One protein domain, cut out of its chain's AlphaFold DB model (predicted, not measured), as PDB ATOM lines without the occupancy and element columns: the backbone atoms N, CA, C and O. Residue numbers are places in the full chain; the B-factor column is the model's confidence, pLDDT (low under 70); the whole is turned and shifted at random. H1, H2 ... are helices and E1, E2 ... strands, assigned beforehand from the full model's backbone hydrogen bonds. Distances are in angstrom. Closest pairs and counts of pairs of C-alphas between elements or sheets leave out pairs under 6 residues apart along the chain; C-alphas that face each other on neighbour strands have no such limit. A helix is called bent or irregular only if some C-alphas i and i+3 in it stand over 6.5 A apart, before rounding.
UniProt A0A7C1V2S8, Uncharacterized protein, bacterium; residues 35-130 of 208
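AT A GLANCE: This is residues 35 to 130 of the 208 residues of an uncharacterized protein of bacterium (UniProt A0A7C1V2S8). A small, strongly twisted sheet of three strands has one face covered by two helices: long H3 slants over E1 and E2, and shorter H2 runs along E3. The printed 96 residues run H1 H2 E1 E2 E3 H3, a mixed class with an antiparallel meander, E1 E2 E3, each strand beside the one before. It is compact, radius of gyration of the C-alphas 14.3 A, spanning 47 by 28 by 20 A.

HOW THE PARTS SIT: E1, residues 68 to 72, and E2, 76 to 80, form a hairpin; N 70 and O 78 are 2.8 A apart. E2 and E3, 84 to 89, form another; N 88 and O 77 are 2.8 A apart. H2, 47 to 58, is on the sheet at a height of 9.7 A. H3, 100 to 128, is on the same face at 8.3 A. H3 touches H2 with residues 117 to 125 alone, only just about perpendicular at 70.4 degrees; the closest C-alphas, Val 51 and Ala 121, are 4.8 A apart. H1, 41 to 44, is close to H2 but not clearly touching, closest C-alphas Ile 42 and Leu 48, 6.2 A. O i to N i+4 pairs are within hydrogen-bond range in 7 of 8 for H2 and 23 of 25 for H3.

IN THESE COORDINATES: H3 runs 40.2 A from C-alpha 100 at (1.929, 20.720, -21.071) to C-alpha 128 at (37.023, 40.243, -21.106). It is irregular, C-alphas 106 and 109 being 7.1 A apart, with a kink of 49 degrees near residue 107.

THE WHOLE: The farthest C-alphas, Lys 97 and Glu 130, are 48.5 A apart. The printed part has no cut and no long link. pLDDT is under 70 in 30 residues, among them 93 to 101.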
ATOM      1  N   PHE A  35      15.734  43.980 -23.036       75.75
ATOM      2  CA  PHE A  35      16.656  43.877 -24.158       75.75
ATOM      3  C   PHE A  35      15.864  43.425 -25.375       75.75
ATOM      4  O   PHE A  35      15.388  42.290 -25.443       75.75
ATOM      5  N   PHE A  36      15.723  44.336 -26.323       71.56
ATOM      6  CA  PHE A  36      15.072  44.107 -27.594       71.56
ATOM      7  C   PHE A  36      16.107  44.201 -28.709       71.56
ATOM      8  O   PHE A  36      16.974  45.073 -28.688       71.56
ATOM      9  N   CYS A  37      16.015  43.337 -29.715       68.56
ATOM     10  CA  CYS A  37      16.793  43.531 -30.925       68.56
ATOM     11  C   CYS A  37      15.942  43.253 -32.168       68.56
ATOM     12  O   CYS A  37      15.412  42.150 -32.291       68.56
ATOM     13  N   PRO A  38      15.831  44.225 -33.089       59.03
ATOM     14  CA  PRO A  38      15.024  44.084 -34.298       59.03
ATOM     15  C   PRO A  38      15.664  43.211 -35.392       59.03
ATOM     16  O   PRO A  38      15.046  43.020 -36.432       59.03
ATOM     17  N   ASN A  39      16.896  42.715 -35.217       61.94
ATOM     18  CA  ASN A  39      17.700  42.211 -36.334       61.94
ATOM     19  C   ASN A  39      17.726  40.674 -36.458       61.94
ATOM     20  O   ASN A  39      18.066  39.969 -35.503       61.94
ATOM     21  N   SER A  40      17.497  40.172 -37.676       58.38
ATOM     22  CA  SER A  40      17.644  38.761 -38.065       58.38
ATOM     23  C   SER A  40      19.073  38.220 -37.910       58.38
ATOM     24  O   SER A  40      19.267  37.017 -37.769       58.38
ATOM     25  N   LEU A  41      20.099  39.077 -37.843       56.81
ATOM     26  CA  LEU A  41      21.491  38.678 -37.576       56.81
ATOM     27  C   LEU A  41      21.655  37.877 -36.270       56.81
ATOM     28  O   LEU A  41      22.507  36.989 -36.186       56.81
ATOM     29  N   ILE A  42      20.819  38.134 -35.261       59.91
ATOM     30  CA  ILE A  42      20.825  37.377 -33.997       59.91
ATOM     31  C   ILE A  42      20.265  35.968 -34.177       59.91
ATOM     32  O   ILE A  42      20.673  35.047 -33.464       59.91
ATOM     33  N   GLU A  43      19.385  35.758 -35.158       63.28
ATOM     34  CA  GLU A  43      18.938  34.414 -35.514       63.28
ATOM     35  C   GLU A  43      20.123  33.552 -35.980       63.28
ATOM     36  O   GLU A  43      20.142  32.340 -35.775       63.28
ATOM     37  N   ASN A  44      21.190  34.151 -36.499       66.88
ATOM     38  CA  ASN A  44      22.377  33.398 -36.894       66.88
ATOM     39  C   ASN A  44      23.429  33.310 -35.784       66.88
ATOM     40  O   ASN A  44      24.168  32.328 -35.721       66.88
ATOM     41  N   ASN A  45      23.480  34.285 -34.871       79.19
ATOM     42  CA  ASN A  45      24.421  34.270 -33.755       79.19
ATOM     43  C   ASN A  45      23.835  34.873 -32.469       79.19
ATOM     44  O   ASN A  45      23.913  36.077 -32.220       79.19
ATOM     45  N   ILE A  46      23.330  34.002 -31.595       81.62
ATOM     46  CA  ILE A  46      22.733  34.392 -30.313       81.62
ATOM     47  C   ILE A  46      23.741  35.048 -29.347       81.62
ATOM     48  O   ILE A  46      23.333  35.795 -28.457       81.62
ATOM     49  N   GLN A  47      25.056  34.847 -29.528       86.38
ATOM     50  CA  GLN A  47      26.077  35.503 -28.697       86.38
ATOM     51  C   GLN A  47      26.074  37.022 -28.863       86.38
ATOM     52  O   GLN A  47      26.349  37.730 -27.894       86.38
ATOM     53  N   LEU A  48      25.696  37.530 -30.044       83.94
ATOM     54  CA  LEU A  48      25.550  38.969 -30.275       83.94
ATOM     55  C   LEU A  48      24.522  39.596 -29.330       83.94
ATOM     56  O   LEU A  48      24.663  40.759 -28.984       83.94
ATOM     57  N   LEU A  49      23.534  38.822 -28.875       85.06
ATOM     58  CA  LEU A  49      22.532  39.248 -27.903       85.06
ATOM     59  C   LEU A  49      22.940  38.923 -26.459       85.06
ATOM     60  O   LEU A  49      22.798  39.760 -25.567       85.06
ATOM     61  N   LEU A  50      23.436  37.707 -26.211       87.12
ATOM     62  CA  LEU A  50      23.684  37.217 -24.852       87.12
ATOM     63  C   LEU A  50      24.891  37.874 -24.185       87.12
ATOM     64  O   LEU A  50      24.827  38.139 -22.989       87.12
ATOM     65  N   VAL A  51      25.964  38.172 -24.921       87.88
ATOM     66  CA  VAL A  51      27.153  38.844 -24.370       87.88
ATOM     67  C   VAL A  51      26.810  40.235 -23.805       87.88
ATOM     68  O   VAL A  51      27.034  40.443 -22.610       87.88
ATOM     69  N   PRO A  52      26.205  41.169 -24.571       86.12
ATOM     70  CA  PRO A  52      25.781  42.467 -24.035       86.12
ATOM     71  C   PRO A  52      24.733  42.344 -22.930       86.12
ATOM     72  O   PRO A  52      24.807  43.064 -21.934       86.12
ATOM     73  N   PHE A  53      23.784  41.412 -23.059       87.44
ATOM     74  CA  PHE A  53      22.794  41.155 -22.015       87.44
ATOM     75  C   PHE A  53      23.451  40.736 -20.692       87.44
ATOM     76  O   PHE A  53      23.125  41.275 -19.631       87.44
ATOM     77  N   VAL A  54      24.401  39.800 -20.734       85.69
ATOM     78  CA  VAL A  54      25.134  39.357 -19.546       85.69
ATOM     79  C   VAL A  54      25.965  40.502 -18.977       85.69
ATOM     80  O   VAL A  54      25.854  40.771 -17.782       85.69
ATOM     81  N   ALA A  55      26.734  41.204 -19.813       82.00
ATOM     82  CA  ALA A  55      27.560  42.338 -19.402       82.00
ATOM     83  C   ALA A  55      26.750  43.420 -18.679       82.00
ATOM     84  O   ALA A  55      27.134  43.854 -17.590       82.00
ATOM     85  N   TYR A  56      25.579  43.770 -19.217       81.38
ATOM     86  CA  TYR A  56      24.668  44.726 -18.592       81.38
ATOM     87  C   TYR A  56      24.259  44.282 -17.188       81.38
ATOM     88  O   TYR A  56      24.369  45.051 -16.235       81.38
ATOM     89  N   ASN A  57      23.866  43.018 -17.034       78.94
ATOM     90  CA  ASN A  57      23.365  42.485 -15.770       78.94
ATOM     91  C   ASN A  57      24.447  42.279 -14.701       78.94
ATOM     92  O   ASN A  57      24.114  42.320 -13.519       78.94
ATOM     93  N   ILE A  58      25.712  42.068 -15.085       76.00
ATOM     94  CA  ILE A  58      26.821  41.847 -14.138       76.00
ATOM     95  C   ILE A  58      27.621  43.112 -13.808       76.00
ATOM     96  O   ILE A  58      28.526  43.059 -12.978       76.00
ATOM     97  N   SER A  59      27.311  44.242 -14.445       65.69
ATOM     98  CA  SER A  59      28.036  45.508 -14.270       65.69
ATOM     99  C   SER A  59      27.922  46.102 -12.854       65.69
ATOM    100  O   SER A  59      28.676  47.012 -12.507       65.69
ATOM    101  N   PHE A  60      27.035  45.568 -12.002       53.75
ATOM    102  CA  PHE A  60      26.872  45.997 -10.612       53.75
ATOM    103  C   PHE A  60      27.770  45.191  -9.640       53.75
ATOM    104  O   PHE A  60      27.553  43.994  -9.446       53.75
ATOM    105  N   PRO A  61      28.753  45.818  -8.966       47.38
ATOM    106  CA  PRO A  61      29.879  45.116  -8.332       47.38
ATOM    107  C   PRO A  61      29.602  44.474  -6.959       47.38
ATOM    108  O   PRO A  61      30.529  43.946  -6.343       47.38
ATOM    109  N   ILE A  62      28.371  44.534  -6.441       49.19
ATOM    110  CA  ILE A  62      28.091  44.257  -5.018       49.19
ATOM    111  C   ILE A  62      27.367  42.916  -4.802       49.19
ATOM    112  O   ILE A  62      27.488  42.327  -3.729       49.19
ATOM    113  N   GLU A  63      26.680  42.372  -5.812       50.56
ATOM    114  CA  GLU A  63      25.794  41.214  -5.631       50.56
ATOM    115  C   GLU A  63      25.954  40.142  -6.715       50.56
ATOM    116  O   GLU A  63      26.227  40.419  -7.883       50.56
ATOM    117  N   THR A  64      25.750  38.880  -6.326       60.91
ATOM    118  CA  THR A  64      25.723  37.749  -7.258       60.91
ATOM    119  C   THR A  64      24.572  37.923  -8.249       60.91
ATOM    120  O   THR A  64      23.406  37.946  -7.862       60.91
ATOM    121  N   THR A  65      24.886  38.000  -9.541       64.88
ATOM    122  CA  THR A  65      23.873  38.050 -10.603       64.88
ATOM    123  C   THR A  65      23.432  36.634 -10.962       64.88
ATOM    124  O   THR A  65      24.269  35.769 -11.210       64.88
ATOM    125  N   THR A  66      22.122  36.386 -10.971       70.69
ATOM    126  CA  THR A  66      21.518  35.107 -11.379       70.69
ATOM    127  C   THR A  66      20.682  35.315 -12.633       70.69
ATOM    128  O   THR A  66      19.959  36.307 -12.730       70.69
ATOM    129  N   PHE A  67      20.763  34.365 -13.563       76.25
ATOM    130  CA  PHE A  67      19.935  34.326 -14.763       76.25
ATOM    131  C   PHE A  67      18.922  33.188 -14.657       76.25
ATOM    132  O   PHE A  67      19.281  32.057 -14.328       76.25
ATOM    133  N   THR A  68      17.656  33.487 -14.931       79.75
ATOM    134  CA  THR A  68      16.561  32.508 -14.919       79.75
ATOM    135  C   THR A  68      16.006  32.355 -16.325       79.75
ATOM    136  O   THR A  68      15.682  33.354 -16.954       79.75
ATOM    137  N   LEU A  69      15.879  31.118 -16.805       79.44
ATOM    138  CA  LEU A  69      15.269  30.803 -18.097       79.44
ATOM    139  C   LEU A  69      13.844  30.276 -17.885       79.44
ATOM    140  O   LEU A  69      13.644  29.334 -17.116       79.44
ATOM    141  N   GLY A  70      12.878  30.871 -18.578       74.81
ATOM    142  CA  GLY A  70      11.471  30.478 -18.595       74.81
ATOM    143  C   GLY A  70      10.902  30.412 -20.013       74.81
ATOM    144  O   GLY A  70      11.608  30.660 -20.990       74.81
ATOM    145  N   ILE A  71       9.620  30.063 -20.109       71.31
ATOM    146  CA  ILE A  71       8.836  30.065 -21.351       71.31
ATOM    147  C   ILE A  71       7.590  30.916 -21.093       71.31
ATOM    148  O   ILE A  71       6.910  30.679 -20.093       71.31
ATOM    149  N   GLU A  72       7.301  31.875 -21.971       65.50
ATOM    150  CA  GLU A  72       6.117  32.750 -21.896       65.50
ATOM    151  C   GLU A  72       5.056  32.349 -22.942       65.50
ATOM    152  O   GLU A  72       5.356  31.594 -23.872       65.50
ATOM    153  N   GLU A  73       3.805  32.791 -22.746       53.78
ATOM    154  CA  GLU A  73       2.577  32.271 -23.389       53.78
ATOM    155  C   GLU A  73       2.610  32.255 -24.932       53.78
ATOM    156  O   GLU A  73       1.972  31.405 -25.551       53.78
ATOM    157  N   GLU A  74       3.448  33.086 -25.555       54.41
ATOM    158  CA  GLU A  74       3.653  33.158 -27.010       54.41
ATOM    159  C   GLU A  74       4.743  32.209 -27.549       54.41
ATOM    160  O   GLU A  74       5.212  32.365 -28.674       54.41
ATOM    161  N   LYS A  75       5.158  31.197 -26.772       69.38
ATOM    162  CA  LYS A  75       6.249  30.265 -27.127       69.38
ATOM    163  C   LYS A  75       7.567  31.011 -27.383       69.38
ATOM    164  O   LYS A  75       8.269  30.739 -28.350       69.38
ATOM    165  N   MET A  76       7.929  31.918 -26.483       73.19
ATOM    166  CA  MET A  76       9.253  32.547 -26.450       73.19
ATOM    167  C   MET A  76      10.027  32.016 -25.245       73.19
ATOM    168  O   MET A  76       9.450  31.816 -24.172       73.19
ATOM    169  N   PHE A  77      11.335  31.814 -25.393       78.25
ATOM    170  CA  PHE A  77      12.208  31.675 -24.233       78.25
ATOM    171  C   PHE A  77      12.456  33.053 -23.630       78.25
ATOM    172  O   PHE A  77      12.764  34.007 -24.343       78.25
ATOM    173  N   VAL A  78      12.369  33.150 -22.308       80.56
ATOM    174  CA  VAL A  78      12.631  34.390 -21.573       80.56
ATOM    175  C   VAL A  78      13.801  34.161 -20.642       80.56
ATOM    176  O   VAL A  78      13.740  33.289 -19.775       80.56
ATOM    177  N   ILE A  79      14.866  34.944 -20.805       84.00
ATOM    178  CA  ILE A  79      16.006  34.946 -19.889       84.00
ATOM    179  C   ILE A  79      15.920  36.207 -19.039       84.00
ATOM    180  O   ILE A  79      15.971  37.324 -19.550       84.00
ATOM    181  N   VAL A  80      15.805  36.029 -17.730       81.69
ATOM    182  CA  VAL A  80      15.671  37.111 -16.758       81.69
ATOM    183  C   VAL A  80      16.967  37.223 -15.957       81.69
ATOM    184  O   VAL A  80      17.306  36.316 -15.197       81.69
ATOM    185  N   GLY A  81      17.694  38.326 -16.132       77.62
ATOM    186  CA  GLY A  81      18.849  38.731 -15.324       77.62
ATOM    187  C   GLY A  81      18.448  39.777 -14.281       77.62
ATOM    188  O   GLY A  81      17.284  40.153 -14.207       77.62
ATOM    189  N   ARG A  82      19.379  40.246 -13.442       77.69
ATOM    190  CA  ARG A  82      19.090  41.190 -12.342       77.69
ATOM    191  C   ARG A  82      18.436  42.503 -12.796       77.69
ATOM    192  O   ARG A  82      17.471  42.932 -12.178       77.69
ATOM    193  N   LEU A  83      19.004  43.151 -13.809       76.56
ATOM    194  CA  LEU A  83      18.609  44.479 -14.286       76.56
ATOM    195  C   LEU A  83      17.667  44.410 -15.484       76.56
ATOM    196  O   LEU A  83      16.873  45.324 -15.690       76.56
ATOM    197  N   SER A  84      17.757  43.342 -16.278       80.12
ATOM    198  CA  SER A  84      17.001  43.227 -17.517       80.12
ATOM    199  C   SER A  84      16.518  41.813 -17.813       80.12
ATOM    200  O   SER A  84      16.964  40.827 -17.221       80.12
ATOM    201  N   ARG A  85      15.600  41.712 -18.770       82.19
ATOM    202  CA  ARG A  85      15.166  40.465 -19.401       82.19
ATOM    203  C   ARG A  85      15.358  40.531 -20.910       82.19
ATOM    204  O   ARG A  85      15.328  41.613 -21.492       82.19
ATOM    205  N   VAL A  86      15.526  39.373 -21.532       83.94
ATOM    206  CA  VAL A  86      15.638  39.228 -22.984       83.94
ATOM    207  C   VAL A  86      14.765  38.078 -23.473       83.94
ATOM    208  O   VAL A  86      14.627  37.055 -22.797       83.94
ATOM    209  N   PHE A  87      14.180  38.265 -24.653       78.94
ATOM    210  CA  PHE A  87      13.316  37.297 -25.316       78.94
ATOM    211  C   PHE A  87      14.071  36.624 -26.459       78.94
ATOM    212  O   PHE A  87      14.722  37.293 -27.259       78.94
ATOM    213  N   VAL A  88      13.982  35.298 -26.533       78.81
ATOM    214  CA  VAL A  88      14.607  34.485 -27.578       78.81
ATOM    215  C   VAL A  88      13.513  33.676 -28.284       78.81
ATOM    216  O   VAL A  88      12.835  32.883 -27.620       78.81
ATOM    217  N   PRO A  89      13.334  33.848 -29.607       75.31
ATOM    218  CA  PRO A  89      12.370  33.072 -30.376       75.31
ATOM    219  C   PRO A  89      12.648  31.574 -30.315       75.31
ATOM    220  O   PRO A  89      13.789  31.131 -30.477       75.31
ATOM    221  N   ILE A  90      11.589  30.796 -30.114       74.62
ATOM    222  CA  ILE A  90      11.625  29.340 -30.225       74.62
ATOM    223  C   ILE A  90      11.512  28.974 -31.704       74.62
ATOM    224  O   ILE A  90      10.555  29.370 -32.368       74.62
ATOM    225  N   ARG A  91      12.478  28.211 -32.228       70.38
ATOM    226  CA  ARG A  91      12.530  27.879 -33.668       70.38
ATOM    227  C   ARG A  91      11.808  26.594 -34.019       70.38
ATOM    228  O   ARG A  91      11.472  26.373 -35.179       70.38
ATOM    229  N   THR A  92      11.596  25.720 -33.042       70.06
ATOM    230  CA  THR A  92      10.869  24.477 -33.268       70.06
ATOM    231  C   THR A  92       9.441  24.792 -33.705       70.06
ATOM    232  O   THR A  92       8.658  25.395 -32.973       70.06
ATOM    233  N   ASN A  93       9.078  24.306 -34.891       64.06
ATOM    234  CA  ASN A  93       7.706  24.344 -35.374       64.06
ATOM    235  C   ASN A  93       6.850  23.362 -34.567       64.06
ATOM    236  O   ASN A  93       6.927  22.144 -34.741       64.06
ATOM    237  N   PHE A  94       6.008  23.892 -33.684       65.50
ATOM    238  CA  PHE A  94       5.007  23.099 -32.974       65.50
ATOM    239  C   PHE A  94       3.688  23.099 -33.726       65.50
ATOM    240  O   PHE A  94       3.222  24.144 -34.164       65.50
ATOM    241  N   ARG A  95       3.012  21.946 -33.759       66.06
ATOM    242  CA  ARG A  95       1.575  21.926 -34.060       66.06
ATOM    243  C   ARG A  95       0.832  22.677 -32.950       66.06
ATOM    244  O   ARG A  95       1.148  22.476 -31.773       66.06
ATOM    245  N   ASP A  96      -0.179  23.468 -33.303       57.91
ATOM    246  CA  ASP A  96      -0.890  24.378 -32.383       57.91
ATOM    247  C   ASP A  96      -1.515  23.716 -31.148       57.91
ATOM    248  O   ASP A  96      -1.768  24.378 -30.148       57.91
ATOM    249  N   LYS A  97      -1.693  22.392 -31.155       61.59
ATOM    250  CA  LYS A  97      -2.264  21.630 -30.032       61.59
ATOM    251  C   LYS A  97      -1.224  21.056 -29.056       61.59
ATOM    252  O   LYS A  97      -1.574  20.246 -28.199       61.59
ATOM    253  N   THR A  98       0.054  21.420 -29.174       63.25
ATOM    254  CA  THR A  98       1.120  20.854 -28.330       63.25
ATOM    255  C   THR A  98       1.205  21.588 -26.990       63.25
ATOM    256  O   THR A  98       1.738  22.691 -26.927       63.25
ATOM    257  N   THR A  99       0.712  20.984 -25.904       64.81
ATOM    258  CA  THR A  99       0.664  21.625 -24.575       64.81
ATOM    259  C   THR A  99       1.304  20.777 -23.465       64.81
ATOM    260  O   THR A  99       1.639  19.597 -23.629       64.81
ATOM    261  N   GLY A 100       1.532  21.402 -22.305       68.00
ATOM    262  CA  GLY A 100       1.929  20.720 -21.071       68.00
ATOM    263  C   GLY A 100       3.277  19.987 -21.142       68.00
ATOM    264  O   GLY A 100       4.295  20.526 -21.578       68.00
ATOM    265  N   LYS A 101       3.309  18.737 -20.656       69.88
ATOM    266  CA  LYS A 101       4.541  17.927 -20.551       69.88
ATOM    267  C   LYS A 101       5.175  17.608 -21.912       69.88
ATOM    268  O   LYS A 101       6.389  17.426 -21.969       69.88
ATOM    269  N   ILE A 102       4.374  17.526 -22.978       74.56
ATOM    270  CA  ILE A 102       4.846  17.206 -24.334       74.56
ATOM    271  C   ILE A 102       5.632  18.389 -24.896       74.56
ATOM    272  O   ILE A 102       6.775  18.210 -25.308       74.56
ATOM    273  N   LEU A 103       5.072  19.599 -24.795       72.44
ATOM    274  CA  LEU A 103       5.753  20.834 -25.183       72.44
ATOM    275  C   LEU A 103       7.099  20.979 -24.457       72.44
ATOM    276  O   LEU A 103       8.132  21.151 -25.095       72.44
ATOM    277  N   ARG A 104       7.116  20.784 -23.128       72.75
ATOM    278  CA  ARG A 104       8.362  20.836 -22.342       72.75
ATOM    279  C   ARG A 104       9.404  19.830 -22.818       72.75
ATOM    280  O   ARG A 104      10.574  20.171 -22.856       72.75
ATOM    281  N   LYS A 105       9.019  18.591 -23.154       77.06
ATOM    282  CA  LYS A 105       9.967  17.577 -23.652       77.06
ATOM    283  C   LYS A 105      10.584  17.980 -24.987       77.06
ATOM    284  O   LYS A 105      11.786  17.805 -25.149       77.06
ATOM    285  N   LEU A 106       9.778  18.512 -25.900       78.06
ATOM    286  CA  LEU A 106      10.240  18.928 -27.221       78.06
ATOM    287  C   LEU A 106      11.159  20.153 -27.162       78.06
ATOM    288  O   LEU A 106      12.078  20.251 -27.960       78.06
ATOM    289  N   LEU A 107      10.951  21.043 -26.189       81.44
ATOM    290  CA  LEU A 107      11.779  22.235 -25.994       81.44
ATOM    291  C   LEU A 107      13.105  21.976 -25.273       81.44
ATOM    292  O   LEU A 107      13.988  22.826 -25.326       81.44
ATOM    293  N   ARG A 108      13.289  20.814 -24.627       81.19
ATOM    294  CA  ARG A 108      14.520  20.498 -23.873       81.19
ATOM    295  C   ARG A 108      15.815  20.694 -24.670       81.19
ATOM    296  O   ARG A 108      16.760  21.214 -24.081       81.19
ATOM    297  N   PRO A 109      15.919  20.277 -25.949       84.56
ATOM    298  CA  PRO A 109      17.146  20.464 -26.717       84.56
ATOM    299  C   PRO A 109      17.460  21.943 -26.969       84.56
ATOM    300  O   PRO A 109      18.609  22.349 -26.800       84.56
ATOM    301  N   GLU A 110      16.454  22.753 -27.308       82.88
ATOM    302  CA  GLU A 110      16.625  24.201 -27.483       82.88
ATOM    303  C   GLU A 110      16.950  24.892 -26.158       82.88
ATOM    304  O   GLU A 110      17.897  25.671 -26.091       82.88
ATOM    305  N   GLU A 111      16.256  24.531 -25.077       83.94
ATOM    306  CA  GLU A 111      16.530  25.032 -23.728       83.94
ATOM    307  C   GLU A 111      17.983  24.732 -23.313       83.94
ATOM    308  O   GLU A 111      18.691  25.601 -22.804       83.94
ATOM    309  N   ALA A 112      18.464  23.511 -23.568       84.31
ATOM    310  CA  ALA A 112      19.848  23.114 -23.306       84.31
ATOM    311  C   ALA A 112      20.857  23.818 -24.229       84.31
ATOM    312  O   ALA A 112      22.007  24.025 -23.839       84.31
ATOM    313  N   SER A 113      20.459  24.172 -25.452       86.06
ATOM    314  CA  SER A 113      21.271  24.989 -26.358       86.06
ATOM    315  C   SER A 113      21.434  26.406 -25.809       86.06
ATOM    316  O   SER A 113      22.557  26.854 -25.596       86.06
ATOM    317  N   ILE A 114      20.327  27.064 -25.452       84.31
ATOM    318  CA  ILE A 114      20.325  28.425 -24.898       84.31
ATOM    319  C   ILE A 114      21.128  28.496 -23.601       84.31
ATOM    320  O   ILE A 114      21.913  29.423 -23.429       84.31
ATOM    321  N   LYS A 115      20.999  27.504 -22.709       84.25
ATOM    322  CA  LYS A 115      21.813  27.438 -21.483       84.25
ATOM    323  C   LYS A 115      23.310  27.378 -21.783       84.25
ATOM    324  O   LYS A 115      24.066  28.142 -21.198       84.25
ATOM    325  N   ARG A 116      23.733  26.532 -22.729       85.38
ATOM    326  CA  ARG A 116      25.146  26.449 -23.140       85.38
ATOM    327  C   ARG A 116      25.652  27.766 -23.723       85.38
ATOM    328  O   ARG A 116      26.779  28.160 -23.441       85.38
ATOM    329  N   GLU A 117      24.840  28.443 -24.526       87.69
ATOM    330  CA  GLU A 117      25.196  29.748 -25.087       87.69
ATOM    331  C   GLU A 117      25.250  30.841 -24.008       87.69
ATOM    332  O   GLU A 117      26.157  31.673 -24.019       87.69
ATOM    333  N   LEU A 118      24.364  30.801 -23.015       86.19
ATOM    334  CA  LEU A 118      24.416  31.699 -21.864       86.19
ATOM    335  C   LEU A 118      25.687  31.478 -21.028       86.19
ATOM    336  O   LEU A 118      26.350  32.450 -20.666       86.19
ATOM    337  N   ASP A 119      26.077  30.224 -20.784       82.25
ATOM    338  CA  ASP A 119      27.315  29.890 -20.069       82.25
ATOM    339  C   ASP A 119      28.558  30.401 -20.815       82.25
ATOM    340  O   ASP A 119      29.482  30.941 -20.200       82.25
ATOM    341  N   LYS A 120      28.574  30.283 -22.151       85.50
ATOM    342  CA  LYS A 120      29.633  30.857 -22.994       85.50
ATOM    343  C   LYS A 120      29.692  32.375 -22.858       85.50
ATOM    344  O   LYS A 120      30.770  32.894 -22.591       85.50
ATOM    345  N   ALA A 121      28.556  33.065 -22.963       85.94
ATOM    346  CA  ALA A 121      28.493  34.518 -22.817       85.94
ATOM    347  C   ALA A 121      28.997  34.965 -21.437       85.94
ATOM    348  O   ALA A 121      29.806  35.884 -21.331       85.94
ATOM    349  N   MET A 122      28.588  34.266 -20.373       83.06
ATOM    350  CA  MET A 122      29.095  34.501 -19.020       83.06
ATOM    351  C   MET A 122      30.605  34.338 -18.936       83.06
ATOM    352  O   MET A 122      31.265  35.193 -18.350       83.06
ATOM    353  N   LYS A 123      31.158  33.276 -19.522       79.06
ATOM    354  CA  LYS A 123      32.605  33.078 -19.561       79.06
ATOM    355  C   LYS A 123      33.298  34.221 -20.306       79.06
ATOM    356  O   LYS A 123      34.155  34.864 -19.712       79.06
ATOM    357  N   THR A 124      32.867  34.527 -21.530       83.12
ATOM    358  CA  THR A 124      33.424  35.600 -22.366       83.12
ATOM    359  C   THR A 124      33.456  36.932 -21.634       83.12
ATOM    360  O   THR A 124      34.521  37.518 -21.500       83.12
ATOM    361  N   VAL A 125      32.327  37.382 -21.078       77.75
ATOM    362  CA  VAL A 125      32.289  38.673 -20.381       77.75
ATOM    363  C   VAL A 125      33.240  38.677 -19.184       77.75
ATOM    364  O   VAL A 125      33.885  39.678 -18.894       77.75
ATOM    365  N   CYS A 126      33.350  37.564 -18.465       76.81
ATOM    366  CA  CYS A 126      34.211  37.511 -17.289       76.81
ATOM    367  C   CYS A 126      35.694  37.485 -17.636       76.81
ATOM    368  O   CYS A 126      36.469  38.082 -16.894       76.81
ATOM    369  N   ASP A 127      36.056  36.832 -18.737       74.44
ATOM    370  CA  ASP A 127      37.413  36.839 -19.275       74.44
ATOM    371  C   ASP A 127      37.758  38.249 -19.815       74.44
ATOM    372  O   ASP A 127      38.811  38.799 -19.501       74.44
ATOM    373  N   ASP A 128      36.834  38.903 -20.527       72.69
ATOM    374  CA  ASP A 128      37.023  40.243 -21.106       72.69
ATOM    375  C   ASP A 128      37.128  41.364 -20.053       72.69
ATOM    376  O   ASP A 128      37.869  42.340 -20.234       72.69
ATOM    377  N   LEU A 129      36.403  41.243 -18.933       64.25
ATOM    378  CA  LEU A 129      36.478  42.183 -17.806       64.25
ATOM    379  C   LEU A 129      37.881  42.239 -17.173       64.25
ATOM    380  O   LEU A 129      38.189  43.224 -16.498       64.25
ATOM    381  N   GLU A 130      38.729  41.227 -17.385       62.12
ATOM    382  CA  GLU A 130      40.118  41.215 -16.903       62.12
ATOM    383  C   GLU A 130      41.055  42.094 -17.762       62.12
ATOM    384  O   GLU A 130      42.143  42.437 -17.299       62.12
TER     385      GLU A 130